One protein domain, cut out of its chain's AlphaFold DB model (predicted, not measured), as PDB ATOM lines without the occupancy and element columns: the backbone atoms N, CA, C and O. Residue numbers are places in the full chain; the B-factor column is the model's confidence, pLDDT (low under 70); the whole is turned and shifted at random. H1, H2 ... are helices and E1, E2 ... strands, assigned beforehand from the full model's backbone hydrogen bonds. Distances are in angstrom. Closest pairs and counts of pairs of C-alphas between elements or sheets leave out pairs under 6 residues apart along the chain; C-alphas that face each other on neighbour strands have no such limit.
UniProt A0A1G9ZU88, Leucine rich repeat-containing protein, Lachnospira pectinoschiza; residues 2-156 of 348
ATOM      1  N   VAL A   2     573.537 456.282 386.786       92.75
ATOM      2  CA  VAL A   2     574.578 457.233 386.366       92.75
ATOM      3  C   VAL A   2     574.928 458.229 387.464       92.75
ATOM      4  O   VAL A   2     574.085 458.518 388.308       92.75
ATOM      5  N   PHE A   3     576.165 458.725 387.459       94.94
ATOM      6  CA  PHE A   3     576.652 459.717 388.416       94.94
ATOM      7  C   PHE A   3     577.650 460.668 387.753       94.94
ATOM      8  O   PHE A   3     578.602 460.215 387.110       94.94
ATOM      9  N   GLU A   4     577.429 461.972 387.923       95.75
ATOM     10  CA  GLU A   4     578.362 463.021 387.513       95.75
ATOM     11  C   GLU A   4     579.293 463.391 388.661       95.75
ATOM     12  O   GLU A   4     578.869 463.522 389.811       95.75
ATOM     13  N   TYR A   5     580.569 463.582 388.342       95.81
ATOM     14  CA  TYR A   5     581.578 464.018 389.295       95.81
ATOM     15  C   TYR A   5     582.650 464.857 388.608       95.81
ATOM     16  O   TYR A   5     582.823 464.804 387.389       95.81
ATOM     17  N   SER A   6     583.398 465.604 389.415       94.75
ATOM     18  CA  SER A   6     584.558 466.356 388.950       94.75
ATOM     19  C   SER A   6     585.788 465.994 389.766       94.75
ATOM     20  O   SER A   6     585.688 465.704 390.960       94.75
ATOM     21  N   VAL A   7     586.952 466.026 389.123       91.69
ATOM     22  CA  VAL A   7     588.251 465.849 389.776       91.69
ATOM     23  C   VAL A   7     589.097 467.082 389.498       91.69
ATOM     24  O   VAL A   7     589.318 467.422 388.339       91.69
ATOM     25  N   SER A   8     589.572 467.736 390.556       89.56
ATOM     26  CA  SER A   8     590.482 468.879 390.462       89.56
ATOM     27  C   SER A   8     591.924 468.390 390.577       89.56
ATOM     28  O   SER A   8     592.307 467.858 391.620       89.56
ATOM     29  N   ILE A   9     592.721 468.563 389.522       83.31
ATOM     30  CA  ILE A   9     594.161 468.261 389.513       83.31
ATOM     31  C   ILE A   9     594.905 469.520 389.076       83.31
ATOM     32  O   ILE A   9     594.598 470.114 388.041       83.31
ATOM     33  N   ASP A  10     595.886 469.932 389.878       81.75
ATOM     34  CA  ASP A  10     596.609 471.195 389.727       81.75
ATOM     35  C   ASP A  10     595.663 472.411 389.643       81.75
ATOM     36  O   ASP A  10     595.084 472.825 390.646       81.75
ATOM     37  N   TYR A  11     595.510 472.982 388.445       83.50
ATOM     38  CA  TYR A  11     594.678 474.155 388.155       83.50
ATOM     39  C   TYR A  11     593.508 473.835 387.208       83.50
ATOM     40  O   TYR A  11     592.897 474.756 386.667       83.50
ATOM     41  N   TYR A  12     593.226 472.550 386.975       86.44
ATOM     42  CA  TYR A  12     592.200 472.081 386.046       86.44
ATOM     43  C   TYR A  12     591.138 471.253 386.770       86.44
ATOM     44  O   TYR A  12     591.460 470.380 387.575       86.44
ATOM     45  N   ASP A  13     589.878 471.500 386.419       91.81
ATOM     46  CA  ASP A  13     588.735 470.693 386.835       91.81
ATOM     47  C   ASP A  13     588.297 469.818 385.662       91.81
ATOM     48  O   ASP A  13     587.951 470.330 384.598       91.81
ATOM     49  N   TYR A  14     588.313 468.502 385.854       93.31
ATOM     50  CA  TYR A  14     587.892 467.528 384.852       93.31
ATOM     51  C   TYR A  14     586.504 467.008 385.202       93.31
ATOM     52  O   TYR A  14     586.320 466.473 386.298       93.31
ATOM     53  N   ARG A  15     585.544 467.136 384.281       96.44
ATOM     54  CA  ARG A  15     584.189 466.597 384.448       96.44
ATOM     55  C   ARG A  15     584.080 465.186 383.896       96.44
ATOM     56  O   ARG A  15     584.582 464.881 382.812       96.44
ATOM     57  N   PHE A  16     583.342 464.355 384.618       96.75
ATOM     58  CA  PHE A  16     583.050 462.993 384.221       96.75
ATOM     59  C   PHE A  16     581.597 462.632 384.514       96.75
ATOM     60  O   PHE A  16     581.013 463.064 385.506       96.75
ATOM     61  N   LEU A  17     581.048 461.764 383.675       95.56
ATOM     62  CA  LEU A  17     579.820 461.021 383.937       95.56
ATOM     63  C   LEU A  17     580.179 459.543 383.882       95.56
ATOM     64  O   LEU A  17     580.907 459.103 382.993       95.56
ATOM     65  N   CYS A  18     579.667 458.749 384.810       94.81
ATOM     66  CA  CYS A  18     579.871 457.309 384.782       94.81
ATOM     67  C   CYS A  18     578.553 456.554 384.894       94.81
ATOM     68  O   CYS A  18     577.658 456.959 385.631       94.81
ATOM     69  N   ALA A  19     578.453 455.437 384.176       94.81
ATOM     70  CA  ALA A  19     577.405 454.452 384.389       94.81
ATOM     71  C   ALA A  19     577.925 453.361 385.319       94.81
ATOM     72  O   ALA A  19     579.047 452.876 385.146       94.81
ATOM     73  N   TYR A  20     577.106 452.954 386.282       96.06
ATOM     74  CA  TYR A  20     577.508 452.009 387.316       96.06
ATOM     75  C   TYR A  20     576.352 451.120 387.790       96.06
ATOM     76  O   TYR A  20     575.167 451.433 387.596       96.06
ATOM     77  N   ASP A  21     576.723 450.016 388.435       96.81
ATOM     78  CA  ASP A  21     575.859 449.203 389.287       96.81
ATOM     79  C   ASP A  21     576.551 448.866 390.618       96.81
ATOM     80  O   ASP A  21     577.685 449.285 390.880       96.81
ATOM     81  N   TYR A  22     575.834 448.172 391.501       98.31
ATOM     82  CA  TYR A  22     576.339 447.805 392.819       98.31
ATOM     83  C   TYR A  22     576.866 446.372 392.832       98.31
ATOM     84  O   TYR A  22     576.343 445.489 392.149       98.31
ATOM     85  N   VAL A  23     577.864 446.124 393.671       98.62
ATOM     86  CA  VAL A  23     578.410 444.794 393.958       98.62
ATOM     87  C   VAL A  23     578.435 444.538 395.460       98.62
ATOM     88  O   VAL A  23     578.549 445.471 396.252       98.62
ATOM     89  N   LEU A  24     578.372 443.272 395.871       98.50
ATOM     90  CA  LEU A  24     578.663 442.898 397.256       98.50
ATOM     91  C   LEU A  24     580.173 442.933 397.495       98.50
ATOM     92  O   LEU A  24     580.934 442.357 396.721       98.50
ATOM     93  N   THR A  25     580.632 443.527 398.594       97.88
ATOM     94  CA  THR A  25     582.078 443.625 398.874       97.88
ATOM     95  C   THR A  25     582.726 442.275 399.184       97.88
ATOM     96  O   THR A  25     583.911 442.089 398.922       97.88
ATOM     97  N   LYS A  26     581.948 441.301 399.677       96.69
ATOM     98  CA  LYS A  26     582.440 439.967 400.065       96.69
ATOM     99  C   LYS A  26     582.959 439.116 398.898       96.69
ATOM    100  O   LYS A  26     583.844 438.292 399.096       96.69
ATOM    101  N   ASP A  27     582.357 439.246 397.716       96.81
ATOM    102  CA  ASP A  27     582.641 438.401 396.546       96.81
ATOM    103  C   ASP A  27     582.660 439.175 395.222       96.81
ATOM    104  O   ASP A  27     582.865 438.577 394.164       96.81
ATOM    105  N   LEU A  28     582.472 440.497 395.282       97.94
ATOM    106  CA  LEU A  28     582.438 441.421 394.150       97.94
ATOM    107  C   LEU A  28     581.387 441.050 393.096       97.94
ATOM    108  O   LEU A  28     581.500 441.451 391.935       97.94
ATOM    109  N   LYS A  29     580.359 440.279 393.475       97.00
ATOM    110  CA  LYS A  29     579.278 439.916 392.559       97.00
ATOM    111  C   LYS A  29     578.284 441.063 392.408       97.00
ATOM    112  O   LYS A  29     577.952 441.693 393.415       97.00
ATOM    113  N   PRO A  30     577.763 441.290 391.189       97.00
ATOM    114  CA  PRO A  30     576.729 442.289 390.952       97.00
ATOM    115  C   PRO A  30     575.482 442.020 391.785       97.00
ATOM    116  O   PRO A  30     575.071 440.871 391.961       97.00
ATOM    117  N   ILE A  31     574.882 443.096 392.275       97.50
ATOM    118  CA  ILE A  31     573.608 443.089 392.979       97.50
ATOM    119  C   ILE A  31     572.494 443.281 391.952       97.50
ATOM    120  O   ILE A  31     572.445 444.294 391.258       97.50
ATOM    121  N   ASP A  32     571.572 442.323 391.897       95.31
ATOM    122  CA  ASP A  32     570.317 442.481 391.167       95.31
ATOM    123  C   ASP A  32     569.286 443.179 392.063       95.31
ATOM    124  O   ASP A  32     568.718 442.596 392.998       95.31
ATOM    125  N   LEU A  33     569.076 444.466 391.797       94.31
ATOM    126  CA  LEU A  33     568.114 445.277 392.534       94.31
ATOM    127  C   LEU A  33     566.663 444.890 392.214       94.31
ATOM    128  O   LEU A  33     565.796 445.019 393.087       94.31
ATOM    129  N   GLY A  34     566.383 444.365 391.017       92.00
ATOM    130  CA  GLY A  34     565.026 444.320 390.479       92.00
ATOM    131  C   GLY A  34     564.405 445.722 390.472       92.00
ATOM    132  O   GLY A  34     564.994 446.661 389.946       92.00
ATOM    133  N   GLU A  35     563.242 445.873 391.106       92.50
ATOM    134  CA  GLU A  35     562.530 447.159 391.223       92.50
ATOM    135  C   GLU A  35     562.883 447.958 392.495       92.50
ATOM    136  O   GLU A  35     562.302 449.010 392.749       92.50
ATOM    137  N   ARG A  36     563.810 447.463 393.326       95.12
ATOM    138  CA  ARG A  36     564.159 448.084 394.615       95.12
ATOM    139  C   ARG A  36     565.210 449.175 394.458       95.12
ATOM    140  O   ARG A  36     566.106 449.093 393.622       95.12
ATOM    141  N   THR A  37     565.184 450.133 395.373       96.12
ATOM    142  CA  THR A  37     566.333 451.005 395.642       96.12
ATOM    143  C   THR A  37     567.451 450.232 396.349       96.12
ATOM    144  O   THR A  37     567.216 449.197 396.985       96.12
ATOM    145  N   ILE A  38     568.682 450.753 396.310       97.06
ATOM    146  CA  ILE A  38     569.797 450.139 397.046       97.06
ATOM    147  C   ILE A  38     569.536 450.094 398.559       97.06
ATOM    148  O   ILE A  38     569.807 449.084 399.202       97.06
ATOM    149  N   THR A  39     568.916 451.134 399.120       96.88
ATOM    150  CA  THR A  39     568.558 451.205 400.544       96.88
ATOM    151  C   THR A  39     567.575 450.106 400.947       96.88
ATOM    152  O   THR A  39     567.740 449.478 401.996       96.88
ATOM    153  N   GLU A  40     566.563 449.835 400.117       97.81
ATOM    154  CA  GLU A  40     565.608 448.742 400.342       97.81
ATOM    155  C   GLU A  40     566.294 447.380 400.240       97.81
ATOM    156  O   GLU A  40     566.163 446.563 401.151       97.81
ATOM    157  N   TYR A  41     567.104 447.164 399.196       97.56
ATOM    158  CA  TYR A  41     567.875 445.930 399.038       97.56
ATOM    159  C   TYR A  41     568.770 445.662 400.256       97.56
ATOM    160  O   TYR A  41     568.801 444.544 400.776       97.56
ATOM    161  N   MET A  42     569.479 446.682 400.742       97.94
ATOM    162  CA  MET A  42     570.338 446.564 401.918       97.94
ATOM    163  C   MET A  42     569.541 446.231 403.179       97.94
ATOM    164  O   MET A  42     569.943 445.347 403.934       97.94
ATOM    165  N   LYS A  43     568.392 446.880 403.393       97.75
ATOM    166  CA  LYS A  43     567.517 446.606 404.539       97.75
ATOM    167  C   LYS A  43     566.996 445.167 404.527       97.75
ATOM    168  O   LYS A  43     567.082 444.488 405.552       97.75
ATOM    169  N   ASP A  44     566.510 444.696 403.382       97.31
ATOM    170  CA  ASP A  44     565.964 443.343 403.216       97.31
ATOM    171  C   ASP A  44     567.026 442.264 403.472       97.31
ATOM    172  O   ASP A  44     566.749 441.231 404.086       97.31
ATOM    173  N   ASN A  45     568.261 442.528 403.042       97.06
ATOM    174  CA  ASN A  45     569.385 441.600 403.156       97.06
ATOM    175  C   ASN A  45     570.259 441.834 404.400       97.06
ATOM    176  O   ASN A  45     571.251 441.130 404.579       97.06
ATOM    177  N   LYS A  46     569.886 442.782 405.274       97.75
ATOM    178  CA  LYS A  46     570.628 443.163 406.491       97.75
ATOM    179  C   LYS A  46     572.089 443.552 406.215       97.75
ATOM    180  O   LYS A  46     572.985 443.153 406.953       97.75
ATOM    181  N   LEU A  47     572.307 444.315 405.149       97.75
ATOM    182  CA  LEU A  47     573.615 444.808 404.720       97.75
ATOM    183  C   LEU A  47     573.880 446.211 405.280       97.75
ATOM    184  O   LEU A  47     572.983 447.056 405.318       97.75
ATOM    185  N   ALA A  48     575.120 446.464 405.682       97.19
ATOM    186  CA  ALA A  48     575.638 447.783 406.016       97.19
ATOM    187  C   ALA A  48     576.278 448.452 404.788       97.19
ATOM    188  O   ALA A  48     576.552 447.802 403.782       97.19
ATOM    189  N   ILE A  49     576.562 449.757 404.875       94.50
ATOM    190  CA  ILE A  49     577.169 450.527 403.771       94.50
ATOM    191  C   ILE A  49     578.476 449.895 403.261       94.50
ATOM    192  O   ILE A  49     578.705 449.845 402.060       94.50
ATOM    193  N   GLY A  50     579.292 449.329 404.158       96.38
ATOM    194  CA  GLY A  50     580.548 448.657 403.809       96.38
ATOM    195  C   GLY A  50     580.388 447.272 403.166       96.38
ATOM    196  O   GLY A  50     581.373 446.713 402.684       96.38
ATOM    197  N   ASP A  51     579.176 446.714 403.138       98.12
ATOM    198  CA  ASP A  51     578.883 445.438 402.473       98.12
ATOM    199  C   ASP A  51     578.561 445.615 400.981       98.12
ATOM    200  O   ASP A  51     578.469 444.634 400.236       98.12
ATOM    201  N   VAL A  52     578.414 446.866 400.534       98.56
ATOM    202  CA  VAL A  52     578.108 447.242 399.155       98.56
ATOM    203  C   VAL A  52     579.224 448.124 398.597       98.56
ATOM    204  O   VAL A  52     579.727 449.027 399.259       98.56
ATOM    205  N   GLY A  53     579.616 447.862 397.357       98.56
ATOM    206  CA  GLY A  53     580.518 448.708 396.590       98.56
ATOM    207  C   GLY A  53     579.971 448.987 395.200       98.56
ATOM    208  O   GLY A  53     578.892 448.528 394.827       98.56
ATOM    209  N   ILE A  54     580.751 449.728 394.425       98.75
ATOM    210  CA  ILE A  54     580.393 450.178 393.087       98.75
ATOM    211  C   ILE A  54     581.229 449.441 392.050       98.75
ATOM    212  O   ILE A  54     582.450 449.285 392.194       98.75
ATOM    213  N   ARG A  55     580.556 449.035 390.976       98.50
ATOM    214  CA  ARG A  55     581.173 448.561 389.746       98.50
ATOM    215  C   ARG A  55     580.880 449.536 388.614       98.50
ATOM    216  O   ARG A  55     579.731 449.792 388.264       98.50
ATOM    217  N   LEU A  56     581.947 450.067 388.029       97.94
ATOM    218  CA  LEU A  56     581.876 450.996 386.909       97.94
ATOM    219  C   LEU A  56     581.681 450.245 385.599       97.94
ATOM    220  O   LEU A  56     582.389 449.282 385.315       97.94
ATOM    221  N   LEU A  57     580.740 450.710 384.787       96.00
ATOM    222  CA  LEU A  57     580.332 450.060 383.548       96.00
ATOM    223  C   LEU A  57     580.608 450.917 382.314       96.00
ATOM    224  O   LEU A  57     580.863 450.358 381.253       96.00
ATOM    225  N   ARG A  58     580.552 452.249 382.414       94.56
ATOM    226  CA  ARG A  58     580.925 453.198 381.348       94.56
ATOM    227  C   ARG A  58     581.427 454.498 381.948       94.56
ATOM    228  O   ARG A  58     581.002 454.852 383.044       94.56
ATOM    229  N   LEU A  59     582.300 455.198 381.227       95.25
ATOM    230  CA  LEU A  59     582.796 456.513 381.616       95.25
ATOM    231  C   LEU A  59     582.817 457.469 380.425       95.25
ATOM    232  O   LEU A  59     583.209 457.106 379.316       95.25
ATOM    233  N   PHE A  60     582.413 458.698 380.698       95.12
ATOM    234  CA  PHE A  60     582.349 459.817 379.778       95.12
ATOM    235  C   PHE A  60     583.132 460.973 380.380       95.12
ATOM    236  O   PHE A  60     583.158 461.131 381.600       95.12
ATOM    237  N   GLY A  61     583.753 461.784 379.536       95.50
ATOM    238  CA  GLY A  61     584.492 462.961 379.965       95.50
ATOM    239  C   GLY A  61     584.910 463.826 378.785       95.50
ATOM    240  O   GLY A  61     584.482 463.618 377.649       95.50
ATOM    241  N   GLU A  62     585.735 464.822 379.077       92.12
ATOM    242  CA  GLU A  62     586.074 465.887 378.124       92.12
ATOM    243  C   GLU A  62     587.361 465.600 377.337       92.12
ATOM    244  O   GLU A  62     587.585 466.184 376.277       92.12
ATOM    245  N   LEU A  63     588.214 464.703 377.841       94.31
ATOM    246  CA  LEU A  63     589.564 464.455 377.325       94.31
ATOM    247  C   LEU A  63     589.867 462.957 377.167       94.31
ATOM    248  O   LEU A  63     589.050 462.085 377.448       94.31
ATOM    249  N   ASN A  64     591.088 462.662 376.727       94.88
ATOM    250  CA  ASN A  64     591.642 461.322 376.533       94.88
ATOM    251  C   ASN A  64     592.195 460.676 377.824       94.88
ATOM    252  O   ASN A  64     592.944 459.701 377.755       94.88
ATOM    253  N   LEU A  65     591.840 461.191 379.001       95.75
ATOM    254  CA  LEU A  65     592.287 460.676 380.297       95.75
ATOM    255  C   LEU A  65     591.124 460.524 381.270       95.75
ATOM    256  O   LEU A  65     590.103 461.197 381.136       95.75
ATOM    257  N   VAL A  66     591.288 459.646 382.259       96.81
ATOM    258  CA  VAL A  66     590.246 459.346 383.247       96.81
ATOM    259  C   VAL A  66     590.823 459.233 384.647       96.81
ATOM    260  O   VAL A  66     591.730 458.433 384.876       96.81
ATOM    261  N   TYR A  67     590.205 459.944 385.589       97.00
ATOM    262  CA  TYR A  67     590.381 459.741 387.024       97.00
ATOM    263  C   TYR A  67     589.145 459.046 387.586       97.00
ATOM    264  O   TYR A  67     588.045 459.598 387.526       97.00
ATOM    265  N   LEU A  68     589.297 457.828 388.111       97.19
ATOM    266  CA  LEU A  68     588.189 457.135 388.772       97.19
ATOM    267  C   LEU A  68     587.905 457.774 390.142       97.19
ATOM    268  O   LEU A  68     588.851 458.055 390.882       97.19
ATOM    269  N   PRO A  69     586.631 457.970 390.526       96.62
ATOM    270  CA  PRO A  69     586.307 458.513 391.835       96.62
ATOM    271  C   PRO A  69     586.533 457.446 392.914       96.62
ATOM    272  O   PRO A  69     586.364 456.250 392.672       96.62
ATOM    273  N   ASN A  70     586.902 457.863 394.127       95.88
ATOM    274  CA  ASN A  70     587.052 456.930 395.249       95.88
ATOM    275  C   ASN A  70     585.706 456.350 395.702       95.88
ATOM    276  O   ASN A  70     585.646 455.179 396.094       95.88
ATOM    277  N   GLU A  71     584.647 457.155 395.623       97.19
ATOM    278  CA  GLU A  71     583.296 456.814 396.052       97.19
ATOM    279  C   GLU A  71     582.250 457.396 395.095       97.19
ATOM    280  O   GLU A  71     582.460 458.448 394.492       97.19
ATOM    281  N   ILE A  72     581.110 456.717 394.989       97.38
ATOM    282  CA  ILE A  72     579.894 457.201 394.333       97.38
ATOM    283  C   ILE A  72     578.760 457.038 395.335       97.38
ATOM    284  O   ILE A  72     578.552 455.945 395.858       97.38
ATOM    285  N   GLU A  73     578.067 458.136 395.643       94.69
ATOM    286  CA  GLU A  73     576.953 458.159 396.606       94.69
ATOM    287  C   GLU A  73     577.301 457.545 397.984       94.69
ATOM    288  O   GLU A  73     576.463 456.935 398.644       94.69
ATOM    289  N   GLY A  74     578.556 457.695 398.429       95.75
ATOM    290  CA  GLY A  74     579.057 457.151 399.699       95.75
ATOM    291  C   GLY A  74     579.443 455.666 399.667       95.75
ATOM    292  O   GLY A  74     579.824 455.109 400.698       95.75
ATOM    293  N   PHE A  75     579.370 455.009 398.505       98.31
ATOM    294  CA  PHE A  75     579.857 453.647 398.299       98.31
ATOM    295  C   PHE A  75     581.207 453.660 397.588       98.31
ATOM    296  O   PHE A  75     581.395 454.360 396.593       98.31
ATOM    297  N   LYS A  76     582.144 452.828 398.045       98.50
ATOM    298  CA  LYS A  76     583.475 452.721 397.435       98.50
ATOM    299  C   LYS A  76     583.412 452.173 396.015       98.50
ATOM    300  O   LYS A  76     582.723 451.186 395.761       98.50
ATOM    301  N   VAL A  77     584.212 452.740 395.118       98.69
ATOM    302  CA  VAL A  77     584.451 452.177 393.781       98.69
ATOM    303  C   VAL A  77     585.459 451.041 393.878       98.69
ATOM    304  O   VAL A  77     586.609 451.261 394.256       98.69
ATOM    305  N   LEU A  78     585.013 449.818 393.572       98.81
ATOM    306  CA  LEU A  78     585.783 448.588 393.797       98.81
ATOM    307  C   LEU A  78     586.076 447.806 392.517       98.81
ATOM    308  O   LEU A  78     587.055 447.059 392.476       98.81
ATOM    309  N   VAL A  79     585.229 447.923 391.491       98.81
ATOM    310  CA  VAL A  79     585.313 447.068 390.301       98.81
ATOM    311  C   VAL A  79     585.243 447.896 389.027       98.81
ATOM    312  O   VAL A  79     584.341 448.713 388.851       98.81
ATOM    313  N   LEU A  80     586.158 447.627 388.102       98.50
ATOM    314  CA  LEU A  80     586.029 448.046 386.716       98.50
ATOM    315  C   LEU A  80     585.368 446.915 385.927       98.50
ATOM    316  O   LEU A  80     585.944 445.837 385.765       98.50
ATOM    317  N   GLY A  81     584.133 447.150 385.499       97.62
ATOM    318  CA  GLY A  81     583.262 446.142 384.917       97.62
ATOM    319  C   GLY A  81     583.676 445.683 383.522       97.62
ATOM    320  O   GLY A  81     584.476 446.317 382.826       97.62
ATOM    321  N   LYS A  82     583.094 444.558 383.094       96.06
ATOM    322  CA  LYS A  82     583.327 444.004 381.754       96.06
ATOM    323  C   LYS A  82     583.091 445.058 380.679       96.06
ATOM    324  O   LYS A  82     582.071 445.741 380.677       96.06
ATOM    325  N   TYR A  83     584.024 445.137 379.736       95.75
ATOM    326  CA  TYR A  83     583.978 446.066 378.608       95.75
ATOM    327  C   TYR A  83     583.915 447.554 378.975       95.75
ATOM    328  O   TYR A  83     583.581 448.331 378.082       95.75
ATOM    329  N   ALA A  84     584.208 447.976 380.213       96.50
ATOM    330  CA  ALA A  84     583.991 449.349 380.692       96.50
ATOM    331  C   ALA A  84     584.544 450.459 379.777       96.50
ATOM    332  O   ALA A  84     583.857 451.450 379.533       96.50
ATOM    333  N   PHE A  85     585.733 450.245 379.213       97.25
ATOM    334  CA  PHE A  85     586.394 451.136 378.257       97.25
ATOM    335  C   PHE A  85     586.494 450.540 376.849       97.25
ATOM    336  O   PHE A  85     587.147 451.111 375.976       97.25
ATOM    337  N   ALA A  86     585.857 449.398 376.586       95.19
ATOM    338  CA  ALA A  86     585.880 448.807 375.258       95.19
ATOM    339  C   ALA A  86     585.064 449.660 374.264       95.19
ATOM    340  O   ALA A  86     583.966 450.107 374.615       95.19
ATOM    341  N   PRO A  87     585.522 449.813 373.001       92.12
ATOM    342  CA  PRO A  87     584.842 450.634 371.993       92.12
ATOM    343  C   PRO A  87     583.389 450.221 371.730       92.12
ATOM    344  O   PRO A  87     582.583 451.012 371.253       92.12
ATOM    345  N   LYS A  88     583.056 448.950 371.981       85.62
ATOM    346  CA  LYS A  88     581.709 448.402 371.823       85.62
ATOM    347  C   LYS A  88     581.369 447.528 373.019       85.62
ATOM    348  O   LYS A  88     582.158 446.660 373.389       85.62
ATOM    349  N   GLN A  89     580.158 447.687 373.538       80.56
ATOM    350  CA  GLN A  89     579.494 446.677 374.357       80.56
ATOM    351  C   GLN A  89     578.027 446.569 373.964       80.56
ATOM    352  O   GLN A  89     577.469 447.498 373.394       80.56
ATOM    353  N   LYS A  90     577.407 445.433 374.289       76.50
ATOM    354  CA  LYS A  90     575.975 445.189 374.053       76.50
ATOM    355  C   LYS A  90     575.109 445.374 375.301       76.50
ATOM    356  O   LYS A  90     573.900 445.230 375.212       76.50
ATOM    357  N   LEU A  91     575.734 445.575 376.461       71.81
ATOM    358  CA  LEU A  91     575.056 445.521 377.758       71.81
ATOM    359  C   LEU A  91     574.425 446.854 378.163       71.81
ATOM    360  O   LEU A  91     573.542 446.858 379.009       71.81
ATOM    361  N   ILE A  92     574.890 447.961 377.587       76.19
ATOM    362  CA  ILE A  92     574.417 449.308 377.892       76.19
ATOM    363  C   ILE A  92     574.344 450.068 376.580       76.19
ATOM    364  O   ILE A  92     575.342 450.095 375.848       76.19
ATOM    365  N   ASP A  93     573.186 450.660 376.316       72.06
ATOM    366  CA  ASP A  93     573.016 451.618 375.237       72.06
ATOM    367  C   ASP A  93     573.537 452.987 375.688       72.06
ATOM    368  O   ASP A  93     573.265 453.435 376.800       72.06
ATOM    369  N   ILE A  94     574.367 453.610 374.859       70.12
ATOM    370  CA  ILE A  94     574.988 454.901 375.177       70.12
ATOM    371  C   ILE A  94     574.008 456.045 374.899       70.12
ATOM    372  O   ILE A  94     574.101 457.084 375.549       70.12
ATOM    373  N   ASP A  95     573.055 455.832 373.989       70.88
ATOM    374  CA  ASP A  95     572.072 456.838 373.581       70.88
ATOM    375  C   ASP A  95     571.039 457.139 374.692       70.88
ATOM    376  O   ASP A  95     570.306 458.122 374.606       70.88
ATOM    377  N   ASP A  96     571.020 456.341 375.769       71.31
ATOM    378  CA  ASP A  96     570.181 456.552 376.959       71.31
ATOM    379  C   ASP A  96     570.716 457.652 377.902       71.31
ATOM    380  O   ASP A  96     570.062 457.992 378.894       71.31
ATOM    381  N   TYR A  97     571.906 458.203 377.640       78.06
ATOM    382  CA  TYR A  97     572.557 459.181 378.513       78.06
ATOM    383  C   TYR A  97     572.547 460.585 377.902       78.06
ATOM    384  O   TYR A  97     573.323 460.889 377.001       78.06
ATOM    385  N   ASP A  98     571.693 461.461 378.434       82.88
ATOM    386  CA  ASP A  98     571.639 462.880 378.061       82.88
ATOM    387  C   ASP A  98     572.813 463.642 378.703       82.88
ATOM    388  O   ASP A  98     572.744 464.060 379.858       82.88
ATOM    389  N   THR A  99     573.934 463.746 377.982       88.69
ATOM    390  CA  THR A  99     575.148 464.437 378.441       88.69
ATOM    391  C   THR A  99     575.891 465.124 377.293       88.69
ATOM    392  O   THR A  99     575.869 464.667 376.150       88.69
ATOM    393  N   ASP A 100     576.586 466.219 377.608       91.94
ATOM    394  CA  ASP A 100     577.524 466.902 376.712       91.94
ATOM    395  C   ASP A 100     578.904 466.216 376.647       91.94
ATOM    396  O   ASP A 100     579.749 466.589 375.829       91.94
ATOM    397  N   LEU A 101     579.141 465.211 377.494       93.88
ATOM    398  CA  LEU A 101     580.415 464.512 377.609       93.88
ATOM    399  C   LEU A 101     580.577 463.408 376.559       93.88
ATOM    400  O   LEU A 101     579.640 462.701 376.191       93.88
ATOM    401  N   SER A 102     581.815 463.205 376.110       93.06
ATOM    402  CA  SER A 102     582.135 462.156 375.141       93.06
ATOM    403  C   SER A 102     582.433 460.836 375.837       93.06
ATOM    404  O   SER A 102     583.099 460.804 376.870       93.06
ATOM    405  N   LEU A 103     581.995 459.723 375.244       93.75
ATOM    406  CA  LEU A 103     582.369 458.396 375.727       93.75
ATOM    407  C   LEU A 103     583.887 458.213 375.636       93.75
ATOM    408  O   LEU A 103     584.454 458.202 374.541       93.75
ATOM    409  N   ILE A 104     584.534 457.950 376.770       95.19
ATOM    410  CA  ILE A 104     585.956 457.623 376.797       95.19
ATOM    411  C   ILE A 104     586.084 456.110 376.638       95.19
ATOM    412  O   ILE A 104     585.813 455.341 377.556       95.19
ATOM    413  N   SER A 105     586.459 455.655 375.443       94.81
ATOM    414  CA  SER A 105     586.625 454.228 375.149       94.81
ATOM    415  C   SER A 105     587.607 453.988 374.005       94.81
ATOM    416  O   SER A 105     587.852 454.864 373.174       94.81
ATOM    417  N   GLY A 106     588.169 452.780 373.945       95.19
ATOM    418  CA  GLY A 106     588.993 452.341 372.828       95.19
ATOM    419  C   GLY A 106     590.181 453.260 372.554       95.19
ATOM    420  O   GLY A 106     591.015 453.501 373.423       95.19
ATOM    421  N   ASP A 107     590.248 453.778 371.329       95.75
ATOM    422  CA  ASP A 107     591.348 454.624 370.860       95.75
ATOM    423  C   ASP A 107     591.338 456.044 371.445       95.75
ATOM    424  O   ASP A 107     592.286 456.790 371.203       95.75
ATOM    425  N   ILE A 108     590.293 456.424 372.189       96.81
ATOM    426  CA  ILE A 108     590.216 457.723 372.871       96.81
ATOM    427  C   ILE A 108     590.988 457.684 374.189       96.81
ATOM    428  O   ILE A 108     591.618 458.669 374.544       96.81
ATOM    429  N   LEU A 109     590.962 456.566 374.919       98.06
ATOM    430  CA  LEU A 109     591.609 456.472 376.227       98.06
ATOM    431  C   LEU A 109     593.136 456.378 376.071       98.06
ATOM    432  O   LEU A 109     593.638 455.406 375.507       98.06
ATOM    433  N   GLU A 110     593.865 457.347 376.619       98.50
ATOM    434  CA  GLU A 110     595.331 457.391 376.668       98.50
ATOM    435  C   GLU A 110     595.892 457.183 378.080       98.50
ATOM    436  O   GLU A 110     596.914 456.507 378.228       98.50
ATOM    437  N   GLU A 111     595.222 457.708 379.108       98.31
ATOM    438  CA  GLU A 111     595.677 457.624 380.500       98.31
ATOM    439  C   GLU A 111     594.540 457.223 381.444       98.31
ATOM    440  O   GLU A 111     593.444 457.782 381.391       98.31
ATOM    441  N   LEU A 112     594.805 456.258 382.326       98.44
ATOM    442  CA  LEU A 112     593.814 455.758 383.275       98.44
ATOM    443  C   LEU A 112     594.359 455.757 384.705       98.44
ATOM    444  O   LEU A 112     595.229 454.961 385.052       98.44
ATOM    445  N   TYR A 113     593.794 456.611 385.547       97.50
ATOM    446  CA  TYR A 113     594.130 456.732 386.957       97.50
ATOM    447  C   TYR A 113     593.064 456.007 387.777       97.50
ATOM    448  O   TYR A 113     591.938 456.489 387.940       97.50
ATOM    449  N   LEU A 114     593.400 454.805 388.249       98.06
ATOM    450  CA  LEU A 114     592.502 454.016 389.082       98.06
ATOM    451  C   LEU A 114     592.416 454.620 390.486       98.06
ATOM    452  O   LEU A 114     593.379 455.191 391.000       98.06
ATOM    453  N   ASN A 115     591.257 454.462 391.115       95.62
ATOM    454  CA  ASN A 115     591.025 454.950 392.464       95.62
ATOM    455  C   ASN A 115     591.711 454.044 393.502       95.62
ATOM    456  O   ASN A 115     592.027 452.883 393.234       95.62
ATOM    457  N   GLU A 116     591.916 454.551 394.718       94.75
ATOM    458  CA  GLU A 116     592.706 453.846 395.740       94.75
ATOM    459  C   GLU A 116     592.050 452.547 396.233       94.75
ATOM    460  O   GLU A 116     592.748 451.655 396.714       94.75
ATOM    461  N   ASN A 117     590.724 452.443 396.081       97.25
ATOM    462  CA  ASN A 117     589.901 451.334 396.552       97.25
ATOM    463  C   ASN A 117     589.635 450.273 395.470       97.25
ATOM    464  O   ASN A 117     588.997 449.270 395.783       97.25
ATOM    465  N   LEU A 118     590.078 450.461 394.217       98.56
ATOM    466  CA  LEU A 118     589.779 449.505 393.150       98.56
ATOM    467  C   LEU A 118     590.437 448.151 393.439       98.56
ATOM    468  O   LEU A 118     591.657 448.052 393.519       98.56
ATOM    469  N   VAL A 119     589.631 447.098 393.549       98.50
ATOM    470  CA  VAL A 119     590.082 445.737 393.877       98.50
ATOM    471  C   VAL A 119     590.162 444.857 392.633       98.50
ATOM    472  O   VAL A 119     591.036 443.988 392.550       98.50
ATOM    473  N   LYS A 120     589.262 445.067 391.661       98.75
ATOM    474  CA  LYS A 120     589.086 444.162 390.522       98.75
ATOM    475  C   LYS A 120     588.944 444.873 389.178       98.75
ATOM    476  O   LYS A 120     588.165 445.811 389.043       98.75
ATOM    477  N   ILE A 121     589.610 444.329 388.161       98.75
ATOM    478  CA  ILE A 121     589.343 444.596 386.744       98.75
ATOM    479  C   ILE A 121     588.747 443.328 386.118       98.75
ATOM    480  O   ILE A 121     589.372 442.267 386.136       98.75
ATOM    481  N   GLU A 122     587.526 443.418 385.593       98.19
ATOM    482  CA  GLU A 122     586.844 442.289 384.949       98.19
ATOM    483  C   GLU A 122     587.327 442.043 383.509       98.19
ATOM    484  O   GLU A 122     587.991 442.874 382.882       98.19
ATOM    485  N   SER A 123     586.958 440.882 382.954       96.81
ATOM    486  CA  SER A 123     587.362 440.478 381.608       96.81
ATOM    487  C   SER A 123     586.992 441.520 380.561       96.81
ATOM    488  O   SER A 123     585.880 442.055 380.561       96.81
ATOM    489  N   PHE A 124     587.916 441.757 379.630       96.62
ATOM    490  CA  PHE A 124     587.758 442.701 378.523       96.62
ATOM    491  C   PHE A 124     587.471 444.155 378.931       96.62
ATOM    492  O   PHE A 124     587.063 444.943 378.077       96.62
ATOM    493  N   ALA A 125     587.667 444.548 380.195       97.69
ATOM    494  CA  ALA A 125     587.401 445.913 380.656       97.69
ATOM    495  C   ALA A 125     588.093 446.993 379.803       97.69
ATOM    496  O   ALA A 125     587.470 448.010 379.504       97.69
ATOM    497  N   LEU A 126     589.335 446.751 379.361       98.00
ATOM    498  CA  LEU A 126     590.141 447.657 378.526       98.00
ATOM    499  C   LEU A 126     590.347 447.104 377.103       98.00
ATOM    500  O   LEU A 126     591.303 447.456 376.413       98.00
ATOM    501  N   TYR A 127     589.460 446.220 376.643       97.00
ATOM    502  CA  TYR A 127     589.579 445.596 375.328       97.00
ATOM    503  C   TYR A 127     589.650 446.635 374.200       97.00
ATOM    504  O   TYR A 127     588.777 447.493 374.083       97.00
ATOM    505  N   ASN A 128     590.657 446.516 373.329       97.38
ATOM    506  CA  ASN A 128     590.916 447.446 372.223       97.38
ATOM    507  C   ASN A 128     591.163 448.907 372.648       97.38
ATOM    508  O   ASN A 128     591.010 449.812 371.824       97.38
ATOM    509  N   CYS A 129     591.608 449.167 373.879       97.69
ATOM    510  CA  CYS A 129     592.156 450.472 374.254       97.69
ATOM    511  C   CYS A 129     593.565 450.663 373.662       97.69
ATOM    512  O   CYS A 129     594.564 450.656 374.378       97.69
ATOM    513  N   ARG A 130     593.669 450.776 372.329       97.25
ATOM    514  CA  ARG A 130     594.955 450.776 371.596       97.25
ATOM    515  C   ARG A 130     595.763 452.057 371.788       97.25
ATOM    516  O   ARG A 130     596.952 452.072 371.471       97.25
ATOM    517  N   SER A 131     595.126 453.119 372.271       97.88
ATOM    518  CA  SER A 131     595.778 454.386 372.599       97.88
ATOM    519  C   SER A 131     596.234 454.477 374.050       97.88
ATOM    520  O   SER A 131     597.007 455.382 374.344       97.88
ATOM    521  N   LEU A 132     595.836 453.537 374.919       98.38
ATOM    522  CA  LEU A 132     596.202 453.549 376.333       98.38
ATOM    523  C   LEU A 132     597.721 453.431 376.452       98.38
ATOM    524  O   LEU A 132     598.293 452.427 376.038       98.38
ATOM    525  N   LYS A 133     598.367 454.460 376.996       98.25
ATOM    526  CA  LYS A 133     599.823 454.556 377.177       98.25
ATOM    527  C   LYS A 133     600.232 454.353 378.626       98.25
ATOM    528  O   LYS A 133     601.311 453.810 378.885       98.25
ATOM    529  N   PHE A 134     599.379 454.798 379.543       98.31
ATOM    530  CA  PHE A 134     599.684 454.921 380.957       98.31
ATOM    531  C   PHE A 134     598.517 454.459 381.830       98.31
ATOM    532  O   PHE A 134     597.353 454.728 381.529       98.31
ATOM    533  N   MET A 135     598.849 453.804 382.940       98.31
ATOM    534  CA  MET A 135     597.899 453.490 383.999       98.31
ATOM    535  C   MET A 135     598.519 453.745 385.374       98.31
ATOM    536  O   MET A 135     599.675 453.406 385.615       98.31
ATOM    537  N   GLU A 136     597.734 454.280 386.299       97.56
ATOM    538  CA  GLU A 136     598.083 454.337 387.716       97.56
ATOM    539  C   GLU A 136     597.178 453.410 388.523       97.56
ATOM    540  O   GLU A 136     595.964 453.405 388.331       97.56
ATOM    541  N   MET A 137     597.763 452.628 389.427       97.31
ATOM    542  CA  MET A 137     597.044 451.713 390.312       97.31
ATOM    543  C   MET A 137     597.580 451.784 391.744       97.31
ATOM    544  O   MET A 137     598.743 452.121 391.972       97.31
ATOM    545  N   SER A 138     596.746 451.435 392.722       96.19
ATOM    546  CA  SER A 138     597.171 451.229 394.111       96.19
ATOM    547  C   SER A 138     597.443 449.749 394.385       96.19
ATOM    548  O   SER A 138     597.092 448.869 393.591       96.19
ATOM    549  N   LYS A 139     598.015 449.447 395.554       96.25
ATOM    550  CA  LYS A 139     598.137 448.063 396.038       96.25
ATOM    551  C   LYS A 139     596.804 447.332 396.252       96.25
ATOM    552  O   LYS A 139     596.824 446.113 396.399       96.25
ATOM    553  N   ALA A 140     595.670 448.042 396.279       96.88
ATOM    554  CA  ALA A 140     594.355 447.430 396.475       96.88
ATOM    555  C   ALA A 140     593.938 446.539 395.296       96.88
ATOM    556  O   ALA A 140     593.280 445.519 395.511       96.88
ATOM    557  N   LEU A 141     594.360 446.882 394.073       98.06
ATOM    558  CA  LEU A 141     594.050 446.096 392.884       98.06
ATOM    559  C   LEU A 141     594.798 444.768 392.959       98.06
ATOM    560  O   LEU A 141     596.023 444.724 392.842       98.06
ATOM    561  N   ASN A 142     594.047 443.684 393.145       96.25
ATOM    562  CA  ASN A 142     594.580 442.337 393.327       96.25
ATOM    563  C   ASN A 142     593.860 441.273 392.486       96.25
ATOM    564  O   ASN A 142     594.312 440.131 392.460       96.25
ATOM    565  N   LEU A 143     592.812 441.633 391.742       97.62
ATOM    566  CA  LEU A 143     592.117 440.743 390.814       97.62
ATOM    567  C   LEU A 143     592.084 441.358 389.412       97.62
ATOM    568  O   LEU A 143     591.586 442.462 389.209       97.62
ATOM    569  N   VAL A 144     592.600 440.623 388.433       98.00
ATOM    570  CA  VAL A 144     592.521 440.982 387.013       98.00
ATOM    571  C   VAL A 144     592.071 439.734 386.271       98.00
ATOM    572  O   VAL A 144     592.800 438.743 386.228       98.00
ATOM    573  N   ASP A 145     590.853 439.765 385.742       97.25
ATOM    574  CA  ASP A 145     590.298 438.637 385.001       97.25
ATOM    575  C   ASP A 145     590.931 438.538 383.595       97.25
ATOM    576  O   ASP A 145     591.563 439.473 383.092       97.25
ATOM    577  N   GLY A 146     590.737 437.387 382.943       93.19
ATOM    578  CA  GLY A 146     591.293 437.095 381.620       93.19
ATOM    579  C   GLY A 146     590.951 438.148 380.563       93.19
ATOM    580  O   GLY A 146     589.824 438.653 380.527       93.19
ATOM    581  N   ASP A 147     591.928 438.458 379.711       95.12
ATOM    582  CA  ASP A 147     591.822 439.356 378.552       95.12
ATOM    583  C   ASP A 147     591.457 440.812 378.885       95.12
ATOM    584  O   ASP A 147     591.069 441.585 378.006       95.12
ATOM    585  N   ALA A 148     591.602 441.232 380.149       97.25
ATOM    586  CA  ALA A 148     591.322 442.602 380.578       97.25
ATOM    587  C   ALA A 148     592.045 443.666 379.731       97.25
ATOM    588  O   ALA A 148     591.451 444.704 379.452       97.25
ATOM    589  N   PHE A 149     593.275 443.381 379.284       97.38
ATOM    590  CA  PHE A 149     594.159 444.274 378.516       97.38
ATOM    591  C   PHE A 149     594.348 443.843 377.050       97.38
ATOM    592  O   PHE A 149     595.331 444.210 376.397       97.38
ATOM    593  N   MET A 150     593.445 443.017 376.519       96.19
ATOM    594  CA  MET A 150     593.582 442.506 375.157       96.19
ATOM    595  C   MET A 150     593.589 443.660 374.135       96.19
ATOM    596  O   MET A 150     592.681 444.494 374.095       96.19
ATOM    597  N   ASN A 151     594.626 443.681 373.291       96.19
ATOM    598  CA  ASN A 151     594.927 444.708 372.284       96.19
ATOM    599  C   ASN A 151     595.264 446.117 372.833       96.19
ATOM    600  O   ASN A 151     595.189 447.097 372.089       96.19
ATOM    601  N   CYS A 152     595.686 446.251 374.096       96.44
ATOM    602  CA  CYS A 152     596.218 447.504 374.663       96.44
ATOM    603  C   CYS A 152     597.670 447.799 374.232       96.44
ATOM    604  O   CYS A 152     598.545 447.989 375.067       96.44
ATOM    605  N   ASN A 153     597.960 447.832 372.932       92.62
ATOM    606  CA  ASN A 153     599.333 447.714 372.403       92.62
ATOM    607  C   ASN A 153     600.294 448.883 372.715       92.62
ATOM    608  O   ASN A 153     601.477 448.788 372.393       92.62
ATOM    609  N   LYS A 154     599.810 450.001 373.271       96.81
ATOM    610  CA  LYS A 154     600.640 451.173 373.606       96.81
ATOM    611  C   LYS A 154     600.922 451.318 375.100       96.81
ATOM    612  O   LYS A 154     601.697 452.207 375.466       96.81
ATOM    613  N   LEU A 155     600.340 450.465 375.948       97.94
ATOM    614  CA  LEU A 155     600.518 450.571 377.389       97.94
ATOM    615  C   LEU A 155     601.979 450.253 377.696       97.94
ATOM    616  O   LEU A 155     602.446 449.138 377.494       97.94
ATOM    617  N   SER A 156     602.726 451.255 378.126       97.19
ATOM    618  CA  SER A 156     604.178 451.138 378.299       97.19
ATOM    619  C   SER A 156     604.617 451.492 379.708       97.19
ATOM    620  O   SER A 156     605.742 451.166 380.090       97.19
TER     621      SER A 156
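What this domain is: This is residues 2 to 156 of the 348 residues of the protein "Leucine rich repeat-containing protein" of Lachnospira pectinoschiza (UniProt A0A1G9ZU88). With little regular structure, a strongly twisted mixed sheet, E1-E2-E3-E5, leads into stacked turns of chain, where a small parallel sheet, E4-E6-E7, makes one side and residues 79 to 80, 120 to 121 and 143 to 144 pair in parallel; H1 lies off at one end. Of the 155 printed residues 56 are in named elements, which come along the chain as E1 E2 H1 E3 E4 E5 E6 E7; the class is mostly strand, with 48 of those 56 residues in strands and 8 in the helix. The whole is compact, radius of gyration of the C-alphas 15.2 A, spanning 46 by 33 by 33 A.

Where its parts are: E2, residues 12 to 24, 34.1 A, bends by 67 degrees at residue 21. E3 is residues 52 to 61, 25.6 A; E1, 2 to 9, begins at (574.578, 457.233, 386.366). E5 is 75 to 80, E4 65 to 67, E6 111 to 113, H1 38 to 45; E7, 134 to 138, ends at (597.171, 451.229, 394.111).

How they stand to each other: Within hydrogen-bond range are N 3 and O 18, 2.9 A, in the hairpin E1 and E2; N 17 and O 60, 3.0 A, in antiparallel E2 and E3; N 54 and O 76, 2.8 A, in parallel E3 and E5; N 113 and O 66, 2.8 A, in E4 and E6; N 136 and O 112, 2.9 A, in E6 and E7; and every O i to N i+4 pair of H1. H1 is only just not on the larger sheet, with 4 pairs of C-alphas within 10 A.

The domain as a whole: The farthest C-alphas, Asp 44 and Ser 156, are 46.3 A apart. The printed part has no cut; links E2 to H1, E5 to E6 and E6 to E7 are long. No printed residue is under 70 in pLDDT.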